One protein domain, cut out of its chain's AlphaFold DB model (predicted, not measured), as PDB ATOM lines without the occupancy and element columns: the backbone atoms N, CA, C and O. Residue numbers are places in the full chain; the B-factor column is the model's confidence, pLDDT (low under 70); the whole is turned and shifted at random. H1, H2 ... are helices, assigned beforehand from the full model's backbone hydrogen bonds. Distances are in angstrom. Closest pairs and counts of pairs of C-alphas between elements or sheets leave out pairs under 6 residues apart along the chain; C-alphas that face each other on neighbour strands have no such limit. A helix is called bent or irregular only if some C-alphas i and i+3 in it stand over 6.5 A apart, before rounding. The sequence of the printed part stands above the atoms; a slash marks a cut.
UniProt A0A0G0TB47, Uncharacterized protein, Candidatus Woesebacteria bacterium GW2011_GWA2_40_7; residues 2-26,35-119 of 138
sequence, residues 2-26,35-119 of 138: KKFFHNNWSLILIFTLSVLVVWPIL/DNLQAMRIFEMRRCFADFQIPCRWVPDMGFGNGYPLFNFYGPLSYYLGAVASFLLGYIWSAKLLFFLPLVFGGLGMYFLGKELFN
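Overview. This is residues 2 to 26 and 35 to 119 of the 138 residues of an uncharacterized protein of Candidatus Woesebacteria bacterium GW2011_GWA2_40_7 (UniProt A0A0G0TB47). A long helix arm, H5b, makes the stem of the domain, with H2 side by side with it in the opposite direction; at one end of H5b the chain folds into a small head, where H5a and H3 cross and H4 and the loop of residues 51 to 69 complete it. Residues 2 to 9, with H1, and residues 112 to 119 of H5b stick out from the other end. The printed part has 110 residues with five named helices, H1 to H5 in chain order, and no named strand; the class is all helix. It is loose, with a radius of gyration of the C-alphas of 18.3 A, and spans 61 by 30 by 24 A.

Along the chain. H5, residues 76 to 119, was assigned as one helix by its hydrogen bonds but is bent: C-alphas 88 and 91 are 9.2 A apart. Its arms are H5a, residues 76 to 88, 19.3 A, and H5b, residues 91 to 119, 42.3 A, ending at C-alpha 119 (-18.485, 35.381, 6.001). H2, residues 9 to 26, 25.5 A, is irregular, with C-alphas 21 and 24 at 7.3 A. H3 is residues 38 to 50, 18.4 A, H4 residues 70 to 73, 5.9 A, and H1 residues 2 to 7, 9.0 A, from C-alpha 2 (-15.395, 11.880, -0.621).

Arrangement. H5b, with residues 96 to 108 alone, touches H2 at a shallow tilt of 19 degrees, opposite ways; the closest C-alphas, of Ser 18 and Val 104, are 5.4 A apart. H5a touches H3, about perpendicular at 80 degrees, closest at the C-alphas of Arg 46 and Ala 83, 4.5 A. H4 and H3 are near each other, with 6 pairs of C-alphas within 10 A. H1 and H2 meet only through their link. Every O i to N i+4 pair is within hydrogen-bond range in H1 and H3, against 11 of 14 in H2, 7 of 9 in H5a and 22 of 25 in H5b; H4 is too short for such a pair.

Size, cuts and confidence. The C-alphas of Lys 2 and Asn 66, the two farthest apart, are 62.9 A apart. Residues 27 to 34 are not printed; C-alphas 26 and 35 are 18.5 A apart across the cut. The link from H3 to H4 is long, with 19 residues. The pLDDT is under 70 at residues 2 to 3 and 5 to 6.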
ATOM      1  N   LYS A   2     -14.070  11.202  -0.644       63.88
ATOM      2  CA  LYS A   2     -15.395  11.880  -0.621       63.88
ATOM      3  C   LYS A   2     -15.462  13.183   0.207       63.88
ATOM      4  O   LYS A   2     -16.055  14.157  -0.241       63.88
ATOM      5  N   LYS A   3     -14.801  13.235   1.373       66.75
ATOM      6  CA  LYS A   3     -14.784  14.417   2.263       66.75
ATOM      7  C   LYS A   3     -14.078  15.641   1.649       66.75
ATOM      8  O   LYS A   3     -14.495  16.767   1.884       66.75
ATOM      9  N   PHE A   4     -13.049  15.413   0.827       73.75
ATOM     10  CA  PHE A   4     -12.314  16.470   0.123       73.75
ATOM     11  C   PHE A   4     -13.167  17.105  -0.982       73.75
ATOM     12  O   PHE A   4     -13.261  18.325  -1.066       73.75
ATOM     13  N   PHE A   5     -13.848  16.271  -1.776       68.62
ATOM     14  CA  PHE A   5     -14.751  16.730  -2.835       68.62
ATOM     15  C   PHE A   5     -15.925  17.542  -2.291       68.62
ATOM     16  O   PHE A   5     -16.305  18.538  -2.896       68.62
ATOM     17  N   HIS A   6     -16.472  17.160  -1.137       68.69
ATOM     18  CA  HIS A   6     -17.582  17.895  -0.538       68.69
ATOM     19  C   HIS A   6     -17.160  19.284  -0.027       68.69
ATOM     20  O   HIS A   6     -17.876  20.257  -0.229       68.69
ATOM     21  N   ASN A   7     -15.969  19.399   0.570       80.38
ATOM     22  CA  ASN A   7     -15.473  20.667   1.111       80.38
ATOM     23  C   ASN A   7     -14.992  21.649   0.026       80.38
ATOM     24  O   ASN A   7     -15.081  22.860   0.206       80.38
ATOM     25  N   ASN A   8     -14.495  21.133  -1.104       87.69
ATOM     26  CA  ASN A   8     -13.869  21.936  -2.162       87.69
ATOM     27  C   ASN A   8     -14.675  21.954  -3.471       87.69
ATOM     28  O   ASN A   8     -14.152  22.348  -4.513       87.69
ATOM     29  N   TRP A   9     -15.943  21.539  -3.433       90.81
ATOM     30  CA  TRP A   9     -16.786  21.397  -4.625       90.81
ATOM     31  C   TRP A   9     -16.858  22.696  -5.446       90.81
ATOM     32  O   TRP A   9     -16.739  22.664  -6.668       90.81
ATOM     33  N   SER A  10     -16.964  23.849  -4.775       90.31
ATOM     34  CA  SER A  10     -17.058  25.154  -5.437       90.31
ATOM     35  C   SER A  10     -15.791  25.496  -6.221       90.31
ATOM     36  O   SER A  10     -15.880  26.036  -7.316       90.31
ATOM     37  N   LEU A  11     -14.614  25.138  -5.700       91.38
ATOM     38  CA  LEU A  11     -13.337  25.355  -6.385       91.38
ATOM     39  C   LEU A  11     -13.204  24.454  -7.617       91.38
ATOM     40  O   LEU A  11     -12.742  24.906  -8.660       91.38
ATOM     41  N   ILE A  12     -13.652  23.200  -7.510       91.50
ATOM     42  CA  ILE A  12     -13.675  22.253  -8.634       91.50
ATOM     43  C   ILE A  12     -14.615  22.760  -9.731       91.50
ATOM     44  O   ILE A  12     -14.265  22.707 -10.910       91.50
ATOM     45  N   LEU A  13     -15.780  23.294  -9.351       92.81
ATOM     46  CA  LEU A  13     -16.730  23.885 -10.288       92.81
ATOM     47  C   LEU A  13     -16.118  25.093 -11.007       92.81
ATOM     48  O   LEU A  13     -16.150  25.139 -12.232       92.81
ATOM     49  N   ILE A  14     -15.516  26.029 -10.264       93.69
ATOM     50  CA  ILE A  14     -14.845  27.205 -10.841       93.69
ATOM     51  C   ILE A  14     -13.761  26.769 -11.821       93.69
ATOM     52  O   ILE A  14     -13.740  27.241 -12.952       93.69
ATOM     53  N   PHE A  15     -12.904  25.829 -11.422       90.88
ATOM     54  CA  PHE A  15     -11.845  25.322 -12.287       90.88
ATOM     55  C   PHE A  15     -12.407  24.693 -13.569       90.88
ATOM     56  O   PHE A  15     -11.950  25.011 -14.663       90.88
ATOM     57  N   THR A  16     -13.438  23.856 -13.448       91.88
ATOM     58  CA  THR A  16     -14.093  23.210 -14.597       91.88
ATOM     59  C   THR A  16     -14.680  24.238 -15.564       91.88
ATOM     60  O   THR A  16     -14.473  24.142 -16.772       91.88
ATOM     61  N   LEU A  17     -15.375  25.252 -15.040       93.50
ATOM     62  CA  LEU A  17     -15.951  26.321 -15.854       93.50
ATOM     63  C   LEU A  17     -14.867  27.175 -16.521       93.50
ATOM     64  O   LEU A  17     -14.980  27.474 -17.707       93.50
ATOM     65  N   SER A  18     -13.790  27.510 -15.807       92.38
ATOM     66  CA  SER A  18     -12.646  28.221 -16.387       92.38
ATOM     67  C   SER A  18     -12.010  27.433 -17.534       92.38
ATOM     68  O   SER A  18     -11.727  28.016 -18.578       92.38
ATOM     69  N   VAL A  19     -11.837  26.113 -17.397       90.19
ATOM     70  CA  VAL A  19     -11.307  25.258 -18.476       90.19
ATOM     71  C   VAL A  19     -12.217  25.287 -19.707       90.19
ATOM     72  O   VAL A  19     -11.724  25.435 -20.825       90.19
ATOM     73  N   LEU A  20     -13.536  25.208 -19.511       92.56
ATOM     74  CA  LEU A  20     -14.511  25.255 -20.605       92.56
ATOM     75  C   LEU A  20     -14.473  26.593 -21.361       92.56
ATOM     76  O   LEU A  20     -14.562  26.613 -22.586       92.56
ATOM     77  N   VAL A  21     -14.284  27.704 -20.645       91.62
ATOM     78  CA  VAL A  21     -14.168  29.044 -21.244       91.62
ATOM     79  C   VAL A  21     -12.843  29.232 -21.986       91.62
ATOM     80  O   VAL A  21     -12.799  29.900 -23.015       91.62
ATOM     81  N   VAL A  22     -11.755  28.649 -21.484       92.75
ATOM     82  CA  VAL A  22     -10.400  28.844 -22.021       92.75
ATOM     83  C   VAL A  22     -10.098  27.964 -23.233       92.75
ATOM     84  O   VAL A  22      -9.217  28.306 -24.023       92.75
ATOM     85  N   TRP A  23     -10.832  26.868 -23.428       91.31
ATOM     86  CA  TRP A  23     -10.653  25.933 -24.546       91.31
ATOM     87  C   TRP A  23     -10.366  26.602 -25.914       91.31
ATOM     88  O   TRP A  23      -9.401  26.188 -26.565       91.31
ATOM     89  N   PRO A  24     -11.075  27.673 -26.347       89.69
ATOM     90  CA  PRO A  24     -10.849  28.286 -27.656       89.69
ATOM     91  C   PRO A  24      -9.457  28.913 -27.812       89.69
ATOM     92  O   PRO A  24      -8.936  28.991 -28.922       89.69
ATOM     93  N   ILE A  25      -8.826  29.336 -26.711       90.75
ATOM     94  CA  ILE A  25      -7.478  29.925 -26.706       90.75
ATOM     95  C   ILE A  25      -6.427  28.876 -27.095       90.75
ATOM     96  O   ILE A  25      -5.406  29.207 -27.705       90.75
ATOM     97  N   LEU A  26      -6.680  27.601 -26.788       90.12
ATOM     98  CA  LEU A  26      -5.770  26.494 -27.081       90.12
ATOM     99  C   LEU A  26      -5.811  26.064 -28.554       90.12
ATOM    100  O   LEU A  26      -4.905  25.362 -29.001       90.12
ATOM    101  N   ASP A  35     -10.399  43.555 -31.164       85.44
ATOM    102  CA  ASP A  35      -9.116  44.267 -31.182       85.44
ATOM    103  C   ASP A  35      -7.940  43.298 -31.346       85.44
ATOM    104  O   ASP A  35      -7.312  42.877 -30.375       85.44
ATOM    105  N   ASN A  36      -7.611  42.975 -32.597       85.75
ATOM    106  CA  ASN A  36      -6.516  42.062 -32.933       85.75
ATOM    107  C   ASN A  36      -5.110  42.686 -32.790       85.75
ATOM    108  O   ASN A  36      -4.129  42.091 -33.237       85.75
ATOM    109  N   LEU A  37      -4.967  43.858 -32.160       91.94
ATOM    110  CA  LEU A  37      -3.680  44.555 -32.043       91.94
ATOM    111  C   LEU A  37      -2.787  44.025 -30.913       91.94
ATOM    112  O   LEU A  37      -1.641  44.453 -30.798       91.94
ATOM    113  N   GLN A  38      -3.260  43.097 -30.077       93.00
ATOM    114  CA  GLN A  38      -2.529  42.678 -28.868       93.00
ATOM    115  C   GLN A  38      -1.137  42.114 -29.172       93.00
ATOM    116  O   GLN A  38      -0.178  42.461 -28.487       93.00
ATOM    117  N   ALA A  39      -0.996  41.302 -30.224       94.44
ATOM    118  CA  ALA A  39       0.303  40.768 -30.629       94.44
ATOM    119  C   ALA A  39       1.283  41.882 -31.040       94.44
ATOM    120  O   ALA A  39       2.448  41.846 -30.645       94.44
ATOM    121  N   MET A  40       0.800  42.900 -31.763       95.06
ATOM    122  CA  MET A  40       1.605  44.060 -32.157       95.06
ATOM    123  C   MET A  40       2.008  44.906 -30.943       95.06
ATOM    124  O   MET A  40       3.156  45.313 -30.815       95.06
ATOM    125  N   ARG A  41       1.099  45.107 -29.984       95.19
ATOM    126  CA  ARG A  41       1.419  45.827 -28.741       95.19
ATOM    127  C   ARG A  41       2.473  45.093 -27.907       95.19
ATOM    128  O   ARG A  41       3.349  45.724 -27.326       95.19
ATOM    129  N   ILE A  42       2.426  43.761 -27.859       96.88
ATOM    130  CA  ILE A  42       3.458  42.957 -27.189       96.88
ATOM    131  C   ILE A  42       4.798  43.068 -27.920       96.88
ATOM    132  O   ILE A  42       5.832  43.182 -27.263       96.88
ATOM    133  N   PHE A  43       4.786  43.047 -29.255       96.81
ATOM    134  CA  PHE A  43       5.981  43.269 -30.068       96.81
ATOM    135  C   PHE A  43       6.647  44.611 -29.727       96.81
ATOM    136  O   PHE A  43       7.836  44.638 -29.416       96.81
ATOM    137  N   GLU A  44       5.868  45.688 -29.665       96.31
ATOM    138  CA  GLU A  44       6.365  47.022 -29.313       96.31
ATOM    139  C   GLU A  44       6.897  47.101 -27.881       96.31
ATOM    140  O   GLU A  44       7.968  47.651 -27.629       96.31
ATOM    141  N   MET A  45       6.197  46.486 -26.924       97.12
ATOM    142  CA  MET A  45       6.677  46.444 -25.543       97.12
ATOM    143  C   MET A  45       7.984  45.648 -25.416       97.12
ATOM    144  O   MET A  45       8.885  46.043 -24.674       97.12
ATOM    145  N   ARG A  46       8.128  44.545 -26.163       96.75
ATOM    146  CA  ARG A  46       9.382  43.780 -26.224       96.75
ATOM    147  C   ARG A  46      10.514  44.624 -26.807       96.75
ATOM    148  O   ARG A  46      11.638  44.529 -26.320       96.75
ATOM    149  N   ARG A  47      10.227  45.443 -27.821       95.62
ATOM    150  CA  ARG A  47      11.202  46.355 -28.427       95.62
ATOM    151  C   ARG A  47      11.661  47.418 -27.432       95.62
ATOM    152  O   ARG A  47      12.855  47.529 -27.196       95.62
ATOM    153  N   CYS A  48      10.730  48.052 -26.720       95.38
ATOM    154  CA  CYS A  48      11.055  48.928 -25.593       95.38
ATOM    155  C   CYS A  48      11.954  48.251 -24.547       95.38
ATOM    156  O   CYS A  48      12.883  48.871 -24.040       95.38
ATOM    157  N   PHE A  49      11.711  46.976 -24.222       95.25
ATOM    158  CA  PHE A  49      12.564  46.223 -23.294       95.25
ATOM    159  C   PHE A  49      13.972  45.997 -23.845       95.25
ATOM    160  O   PHE A  49      14.939  46.150 -23.104       95.25
ATOM    161  N   ALA A  50      14.088  45.650 -25.129       94.44
ATOM    162  CA  ALA A  50      15.374  45.488 -25.802       94.44
ATOM    163  C   ALA A  50      16.157  46.812 -25.879       94.44
ATOM    164  O   ALA A  50      17.375  46.808 -25.729       94.44
ATOM    165  N   ASP A  51      15.447  47.931 -26.021       95.31
ATOM    166  CA  ASP A  51      16.005  49.287 -26.059       95.31
ATOM    167  C   ASP A  51      16.202  49.891 -24.651       95.31
ATOM    168  O   ASP A  51      16.509  51.076 -24.516       95.31
ATOM    169  N   PHE A  52      16.009  49.098 -23.587       94.50
ATOM    170  CA  PHE A  52      16.085  49.519 -22.180       94.50
ATOM    171  C   PHE A  52      15.178  50.716 -21.813       94.50
ATOM    172  O   PHE A  52      15.421  51.428 -20.837       94.50
ATOM    173  N   GLN A  53      14.082  50.918 -22.548       93.56
ATOM    174  CA  GLN A  53      13.064  51.933 -22.277       93.56
ATOM    175  C   GLN A  53      12.034  51.423 -21.262       93.56
ATOM    176  O   GLN A  53      10.958  50.938 -21.619       93.56
ATOM    177  N   ILE A  54      12.363  51.537 -19.973       91.88
ATOM    178  CA  ILE A  54      11.470  51.171 -18.866       91.88
ATOM    179  C   ILE A  54      11.251  52.407 -17.969       91.88
ATOM    180  O   ILE A  54      12.195  52.851 -17.315       91.88
ATOM    181  N   PRO A  55      10.029  52.978 -17.897       92.62
ATOM    182  CA  PRO A  55       8.807  52.535 -18.568       92.62
ATOM    183  C   PRO A  55       8.804  52.841 -20.074       92.62
ATOM    184  O   PRO A  55       9.317  53.873 -20.505       92.62
ATOM    185  N   CYS A  56       8.168  51.973 -20.863       94.31
ATOM    186  CA  CYS A  56       8.004  52.178 -22.304       94.31
ATOM    187  C   CYS A  56       7.064  53.366 -22.536       94.31
ATOM    188  O   CYS A  56       5.909  53.329 -22.116       94.31
ATOM    189  N   ARG A  57       7.559  54.437 -23.164       93.06
ATOM    190  CA  ARG A  57       6.786  55.674 -23.391       93.06
ATOM    191  C   ARG A  57       6.474  55.937 -24.854       93.06
ATOM    192  O   ARG A  57       5.488  56.614 -25.127       93.06
ATOM    193  N   TRP A  58       7.294  55.443 -25.774       93.94
ATOM    194  CA  TRP A  58       7.170  55.727 -27.198       93.94
ATOM    195  C   TRP A  58       7.386  54.451 -27.994       93.94
ATOM    196  O   TRP A  58       8.428  53.821 -27.855       93.94
ATOM    197  N   VAL A  59       6.404  54.073 -28.810       95.12
ATOM    198  CA  VAL A  59       6.505  52.905 -29.690       95.12
ATOM    199  C   VAL A  59       6.701  53.373 -31.135       95.12
ATOM    200  O   VAL A  59       5.962  54.261 -31.561       95.12
ATOM    201  N   PRO A  60       7.691  52.872 -31.889       92.75
ATOM    202  CA  PRO A  60       8.015  53.397 -33.219       92.75
ATOM    203  C   PRO A  60       7.028  53.008 -34.332       92.75
ATOM    204  O   PRO A  60       6.773  53.819 -35.224       92.75
ATOM    205  N   ASP A  61       6.450  51.805 -34.309       93.00
ATOM    206  CA  ASP A  61       5.850  51.208 -35.510       93.00
ATOM    207  C   ASP A  61       4.314  51.383 -35.583       93.00
ATOM    208  O   ASP A  61       3.711  51.199 -36.640       93.00
ATOM    209  N   MET A  62       3.656  51.826 -34.501       91.75
ATOM    210  CA  MET A  62       2.190  52.028 -34.450       91.75
ATOM    211  C   MET A  62       1.703  53.444 -34.829       91.75
ATOM    212  O   MET A  62       0.546  53.781 -34.585       91.75
ATOM    213  N   GLY A  63       2.562  54.278 -35.424       90.44
ATOM    214  CA  GLY A  63       2.268  55.684 -35.758       90.44
ATOM    215  C   GLY A  63       2.515  56.074 -37.218       90.44
ATOM    216  O   GLY A  63       2.889  57.217 -37.477       90.44
ATOM    217  N   PHE A  64       2.390  55.136 -38.166       89.56
ATOM    218  CA  PHE A  64       2.749  55.347 -39.583       89.56
ATOM    219  C   PHE A  64       4.178  55.901 -39.765       89.56
ATOM    220  O   PHE A  64       4.413  56.800 -40.567       89.56
ATOM    221  N   GLY A  65       5.133  55.404 -38.973       89.19
ATOM    222  CA  GLY A  65       6.528  55.864 -38.978       89.19
ATOM    223  C   GLY A  65       6.825  57.076 -38.088       89.19
ATOM    224  O   GLY A  65       7.992  57.356 -37.837       89.19
ATOM    225  N   ASN A  66       5.810  57.757 -37.545       91.12
ATOM    226  CA  ASN A  66       6.014  58.839 -36.569       91.12
ATOM    227  C   ASN A  66       6.146  58.326 -35.130       91.12
ATOM    228  O   ASN A  66       6.557  59.073 -34.252       91.12
ATOM    229  N   GLY A  67       5.795  57.064 -34.877       92.50
ATOM    230  CA  GLY A  67       5.652  56.504 -33.537       92.50
ATOM    231  C   GLY A  67       4.399  56.973 -32.790       92.50
ATOM    232  O   GLY A  67       3.610  57.781 -33.281       92.50
ATOM    233  N   TYR A  68       4.165  56.388 -31.614       93.25
ATOM    234  CA  TYR A  68       2.939  56.580 -30.846       93.25
ATOM    235  C   TYR A  68       3.185  56.447 -29.327       93.25
ATOM    236  O   TYR A  68       3.858  55.510 -28.889       93.25
ATOM    237  N   PRO A  69       2.630  57.329 -28.472       94.50
ATOM    238  CA  PRO A  69       2.800  57.264 -27.017       94.50
ATOM    239  C   PRO A  69       1.880  56.230 -26.333       94.50
ATOM    240  O   PRO A  69       1.250  56.533 -25.318       94.50
ATOM    241  N   LEU A  70       1.791  55.007 -26.874       93.75
ATOM    242  CA  LEU A  70       0.783  53.993 -26.523       93.75
ATOM    243  C   LEU A  70       0.639  53.748 -25.012       93.75
ATOM    244  O   LEU A  70      -0.448  53.862 -24.444       93.75
ATOM    245  N   PHE A  71       1.740  53.400 -24.353       94.75
ATOM    246  CA  PHE A  71       1.735  52.912 -22.972       94.75
ATOM    247  C   PHE A  71       1.709  54.023 -21.917       94.75
ATOM    248  O   PHE A  71       1.715  53.729 -20.724       94.75
ATOM    249  N   ASN A  72       1.614  55.290 -22.336       94.06
ATOM    250  CA  ASN A  72       1.242  56.373 -21.424       94.06
ATOM    251  C   ASN A  72      -0.268  56.376 -21.141       94.06
ATOM    252  O   ASN A  72      -0.687  56.836 -20.083       94.06
ATOM    253  N   PHE A  73      -1.077  55.859 -22.074       92.00
ATOM    254  CA  PHE A  73      -2.543  55.871 -21.990       92.00
ATOM    255  C   PHE A  73      -3.153  54.476 -21.807       92.00
ATOM    256  O   PHE A  73      -4.284  54.353 -21.343       92.00
ATOM    257  N   TYR A  74      -2.413  53.418 -22.142       90.50
ATOM    258  CA  TYR A  74      -2.828  52.030 -21.940       90.50
ATOM    259  C   TYR A  74      -2.154  51.425 -20.712       90.50
ATOM    260  O   TYR A  74      -0.979  51.674 -20.468       90.50
ATOM    261  N   GLY A  75      -2.877  50.565 -19.982       90.19
ATOM    262  CA  GLY A  75      -2.346  49.847 -18.819       90.19
ATOM    263  C   GLY A  75      -1.126  48.987 -19.188       90.19
ATOM    264  O   GLY A  75      -1.304  47.958 -19.845       90.19
ATOM    265  N   PRO A  76       0.104  49.356 -18.779       93.69
ATOM    266  CA  PRO A  76       1.324  48.743 -19.305       93.69
ATOM    267  C   PRO A  76       1.634  47.382 -18.669       93.69
ATOM    268  O   PRO A  76       2.352  46.582 -19.260       93.69
ATOM    269  N   LEU A  77       1.073  47.091 -17.489       94.06
ATOM    270  CA  LEU A  77       1.371  45.884 -16.712       94.06
ATOM    271  C   LEU A  77       1.149  44.592 -17.511       94.06
ATOM    272  O   LEU A  77       2.013  43.718 -17.532       94.06
ATOM    273  N   SER A  78       0.011  44.493 -18.201       94.44
ATOM    274  CA  SER A  78      -0.334  43.341 -19.037       94.44
ATOM    275  C   SER A  78       0.701  43.143 -20.144       94.44
ATOM    276  O   SER A  78       1.125  42.026 -20.422       94.44
ATOM    277  N   TYR A  79       1.156  44.238 -20.750       95.62
ATOM    278  CA  TYR A  79       2.113  44.196 -21.847       95.62
ATOM    279  C   TYR A  79       3.540  43.945 -21.371       95.62
ATOM    280  O   TYR A  79       4.288  43.315 -22.106       95.62
ATOM    281  N   TYR A  80       3.915  44.334 -20.148       96.06
ATOM    282  CA  TYR A  80       5.184  43.909 -19.548       96.06
ATOM    283  C   TYR A  80       5.236  42.391 -19.372       96.06
ATOM    284  O   TYR A  80       6.200  41.757 -19.799       96.06
ATOM    285  N   LEU A  81       4.170  41.792 -18.826       96.88
ATOM    286  CA  LEU A  81       4.032  40.334 -18.761       96.88
ATOM    287  C   LEU A  81       4.109  39.707 -20.158       96.88
ATOM    288  O   LEU A  81       4.831  38.731 -20.362       96.88
ATOM    289  N   GLY A  82       3.415  40.301 -21.130       97.12
ATOM    290  CA  GLY A  82       3.430  39.840 -22.513       97.12
ATOM    291  C   GLY A  82       4.818  39.929 -23.155       97.12
ATOM    292  O   GLY A  82       5.258  38.990 -23.821       97.12
ATOM    293  N   ALA A  83       5.549  41.018 -22.937       96.94
ATOM    294  CA  ALA A  83       6.895  41.205 -23.463       96.94
ATOM    295  C   ALA A  83       7.838  40.130 -22.920       96.94
ATOM    296  O   ALA A  83       8.466  39.430 -23.715       96.94
ATOM    297  N   VAL A  84       7.851  39.912 -21.598       96.69
ATOM    298  CA  VAL A  84       8.649  38.847 -20.964       96.69
ATOM    299  C   VAL A  84       8.269  37.471 -21.519       96.69
ATOM    300  O   VAL A  84       9.137  36.722 -21.967       96.69
ATOM    301  N   ALA A  85       6.974  37.151 -21.575       97.62
ATOM    302  CA  ALA A  85       6.500  35.873 -22.101       97.62
ATOM    303  C   ALA A  85       6.846  35.677 -23.590       97.62
ATOM    304  O   ALA A  85       7.103  34.555 -24.024       97.62
ATOM    305  N   SER A  86       6.905  36.756 -24.378       97.75
ATOM    306  CA  SER A  86       7.199  36.689 -25.813       97.75
ATOM    307  C   SER A  86       8.632  36.259 -26.131       97.75
ATOM    308  O   SER A  86       8.866  35.729 -27.218       97.75
ATOM    309  N   PHE A  87       9.579  36.428 -25.199       96.62
ATOM    310  CA  PHE A  87      10.940  35.907 -25.358       96.62
ATOM    311  C   PHE A  87      10.974  34.373 -25.364       96.62
ATOM    312  O   PHE A  87      11.835  33.803 -26.026       96.62
ATOM    313  N   LEU A  88      10.033  33.716 -24.675       97.12
ATOM    314  CA  LEU A  88       9.981  32.255 -24.536       97.12
ATOM    315  C   LEU A  88       8.932  31.604 -25.447       97.12
ATOM    316  O   LEU A  88       9.171  30.544 -26.012       97.12
ATOM    317  N   LEU A  89       7.760  32.229 -25.579       96.25
ATOM    318  CA  LEU A  89       6.586  31.637 -26.230       96.25
ATOM    319  C   LEU A  89       6.313  32.208 -27.632       96.25
ATOM    320  O   LEU A  89       5.496  31.670 -28.380       96.25
ATOM    321  N   GLY A  90       6.961  33.318 -27.992       96.00
ATOM    322  CA  GLY A  90       6.598  34.118 -29.161       96.00
ATOM    323  C   GLY A  90       5.349  34.982 -28.934       96.00
ATOM    324  O   GLY A  90       4.667  34.896 -27.911       96.00
ATOM    325  N   TYR A  91       5.043  35.856 -29.896       95.50
ATOM    326  CA  TYR A  91       4.018  36.899 -29.739       95.50
ATOM    327  C   TYR A  91       2.591  36.350 -29.639       95.50
ATOM    328  O   TYR A  91       1.807  36.816 -28.817       95.50
ATOM    329  N   ILE A  92       2.261  35.333 -30.442       94.69
ATOM    330  CA  ILE A  92       0.915  34.741 -30.494       94.69
ATOM    331  C   ILE A  92       0.575  34.065 -29.165       94.69
ATOM    332  O   ILE A  92      -0.469  34.341 -28.576       94.69
ATOM    333  N   TRP A  93       1.459  33.198 -28.667       95.44
ATOM    334  CA  TRP A  93       1.241  32.513 -27.392       95.44
ATOM    335  C   TRP A  93       1.337  33.454 -26.200       95.44
ATOM    336  O   TRP A  93       0.585  33.288 -25.244       95.44
ATOM    337  N   SER A  94       2.193  34.473 -26.273       96.81
ATOM    338  CA  SER A  94       2.221  35.527 -25.265       96.81
ATOM    339  C   SER A  94       0.884  36.277 -25.189       96.81
ATOM    340  O   SER A  94       0.309  36.400 -24.110       96.81
ATOM    341  N   ALA A  95       0.319  36.685 -26.331       95.38
ATOM    342  CA  ALA A  95      -1.004  37.303 -26.367       95.38
ATOM    343  C   ALA A  95      -2.074  36.369 -25.786       95.38
ATOM    344  O   ALA A  95      -2.823  36.778 -24.908       95.38
ATOM    345  N   LYS A  96      -2.096  35.092 -26.189       95.12
ATOM    346  CA  LYS A  96      -3.000  34.078 -25.618       95.12
ATOM    347  C   LYS A  96      -2.866  33.945 -24.101       95.12
ATOM    348  O   LYS A  96      -3.877  33.851 -23.409       95.12
ATOM    349  N   LEU A  97      -1.639  33.976 -23.582       95.38
ATOM    350  CA  LEU A  97      -1.357  33.919 -22.150       95.38
ATOM    351  C   LEU A  97      -1.984  35.106 -21.405       95.38
ATOM    352  O   LEU A  97      -2.563  34.908 -20.337       95.38
ATOM    353  N   LEU A  98      -1.960  36.313 -21.982       94.81
ATOM    354  CA  LEU A  98      -2.585  37.493 -21.371       94.81
ATOM    355  C   LEU A  98      -4.109  37.385 -21.230       94.81
ATOM    356  O   LEU A  98      -4.660  37.989 -20.316       94.81
ATOM    357  N   PHE A  99      -4.786  36.605 -22.076       93.06
ATOM    358  CA  PHE A  99      -6.216  36.303 -21.916       93.06
ATOM    359  C   PHE A  99      -6.455  35.098 -21.004       93.06
ATOM    360  O   PHE A  99      -7.400  35.092 -20.219       93.06
ATOM    361  N   PHE A 100      -5.580  34.095 -21.069       93.69
ATOM    362  CA  PHE A 100      -5.654  32.898 -20.237       93.69
ATOM    363  C   PHE A 100      -5.629  33.239 -18.742       93.69
ATOM    364  O   PHE A 100      -6.482  32.778 -17.986       93.69
ATOM    365  N   LEU A 101      -4.677  34.075 -18.314       93.81
ATOM    366  CA  LEU A 101      -4.488  34.420 -16.904       93.81
ATOM    367  C   LEU A 101      -5.760  34.987 -16.240       93.81
ATOM    368  O   LEU A 101      -6.217  34.392 -15.265       93.81
ATOM    369  N   PRO A 102      -6.379  36.081 -16.723       92.75
ATOM    370  CA  PRO A 102      -7.576  36.629 -16.090       92.75
ATOM    371  C   PRO A 102      -8.787  35.690 -16.173       92.75
ATOM    372  O   PRO A 102      -9.584  35.670 -15.239       92.75
ATOM    373  N   LEU A 103      -8.920  34.875 -17.226       91.00
ATOM    374  CA  LEU A 103     -10.028  33.915 -17.342       91.00
ATOM    375  C   LEU A 103      -9.941  32.777 -16.312       91.00
ATOM    376  O   LEU A 103     -10.966  32.304 -15.818       91.00
ATOM    377  N   VAL A 104      -8.727  32.354 -15.956       89.75
ATOM    378  CA  VAL A 104      -8.511  31.314 -14.939       89.75
ATOM    379  C   VAL A 104      -8.488  31.911 -13.532       89.75
ATOM    380  O   VAL A 104      -9.210  31.460 -12.643       89.75
ATOM    381  N   PHE A 105      -7.685  32.953 -13.311       92.19
ATOM    382  CA  PHE A 105      -7.474  33.518 -11.978       92.19
ATOM    383  C   PHE A 105      -8.586  34.471 -11.533       92.19
ATOM    384  O   PHE A 105      -8.807  34.615 -10.331       92.19
ATOM    385  N   GLY A 106      -9.334  35.076 -12.461       93.44
ATOM    386  CA  GLY A 106     -10.450  35.968 -12.133       93.44
ATOM    387  C   GLY A 106     -11.554  35.260 -11.345       93.44
ATOM    388  O   GLY A 106     -12.038  35.792 -10.348       93.44
ATOM    389  N   GLY A 107     -11.884  34.018 -11.721       91.50
ATOM    390  CA  GLY A 107     -12.856  33.198 -10.990       91.50
ATOM    391  C   GLY A 107     -12.403  32.874  -9.563       91.50
ATOM    392  O   GLY A 107     -13.188  32.983  -8.619       91.50
ATOM    393  N   LEU A 108     -11.119  32.547  -9.384       91.88
ATOM    394  CA  LEU A 108     -10.530  32.300  -8.064       91.88
ATOM    395  C   LEU A 108     -10.532  33.565  -7.195       91.88
ATOM    396  O   LEU A 108     -10.921  33.509  -6.028       91.88
ATOM    397  N   GLY A 109     -10.151  34.709  -7.768       93.69
ATOM    398  CA  GLY A 109     -10.178  35.999  -7.079       93.69
ATOM    399  C   GLY A 109     -11.585  36.364  -6.610       93.69
ATOM    400  O   GLY A 109     -11.778  36.721  -5.448       93.69
ATOM    401  N   MET A 110     -12.585  36.184  -7.478       93.38
ATOM    402  CA  MET A 110     -13.980  36.455  -7.133       93.38
ATOM    403  C   MET A 110     -14.512  35.507  -6.050       93.38
ATOM    404  O   MET A 110     -15.262  35.934  -5.173       93.38
ATOM    405  N   TYR A 111     -14.098  34.238  -6.058       92.62
ATOM    406  CA  TYR A 111     -14.456  33.285  -5.008       92.62
ATOM    407  C   TYR A 111     -13.924  33.705  -3.636       92.62
ATOM    408  O   TYR A 111     -14.682  33.730  -2.664       92.62
ATOM    409  N   PHE A 112     -12.643  34.073  -3.547       93.00
ATOM    410  CA  PHE A 112     -12.060  34.530  -2.285       93.00
ATOM    411  C   PHE A 112     -12.673  35.848  -1.817       93.00
ATOM    412  O   PHE A 112     -12.985  35.981  -0.634       93.00
ATOM    413  N   LEU A 113     -12.926  36.779  -2.741       93.56
ATOM    414  CA  LEU A 113     -13.621  38.026  -2.436       93.56
ATOM    415  C   LEU A 113     -15.025  37.763  -1.878       93.56
ATOM    416  O   LEU A 113     -15.389  38.302  -0.836       93.56
ATOM    417  N   GLY A 114     -15.803  36.896  -2.531       92.44
ATOM    418  CA  GLY A 114     -17.131  36.505  -2.062       92.44
ATOM    419  C   GLY A 114     -17.080  35.864  -0.675       92.44
ATOM    420  O   GLY A 114     -17.831  36.258   0.216       92.44
ATOM    421  N   LYS A 115     -16.150  34.931  -0.453       89.94
ATOM    422  CA  LYS A 115     -15.969  34.283   0.851       89.94
ATOM    423  C   LYS A 115     -15.712  35.303   1.962       89.94
ATOM    424  O   LYS A 115     -16.332  35.205   3.018       89.94
ATOM    425  N   GLU A 116     -14.854  36.287   1.717       91.75
ATOM    426  CA  GLU A 116     -14.534  37.323   2.702       91.75
ATOM    427  C   GLU A 116     -15.729  38.247   2.978       91.75
ATOM    428  O   GLU A 116     -16.071  38.511   4.133       91.75
ATOM    429  N   LEU A 117     -16.419  38.699   1.927       92.31
ATOM    430  CA  LEU A 117     -17.555  39.613   2.056       92.31
ATOM    431  C   LEU A 117     -18.767  38.961   2.739       92.31
ATOM    432  O   LEU A 117     -19.441  39.609   3.543       92.31
ATOM    433  N   PHE A 118     -19.057  37.692   2.441       85.94
ATOM    434  CA  PHE A 118     -20.238  37.005   2.970       85.94
ATOM    435  C   PHE A 118     -20.001  36.331   4.328       85.94
ATOM    436  O   PHE A 118     -20.918  36.331   5.149       85.94
ATOM    437  N   ASN A 119     -18.785  35.868   4.646       79.31
ATOM    438  CA  ASN A 119     -18.485  35.381   6.001       79.31
ATOM    439  C   ASN A 119     -18.570  36.502   7.049       79.31
ATOM    440  O   ASN A 119     -19.087  36.280   8.145       79.31
TER     441      ASN A 119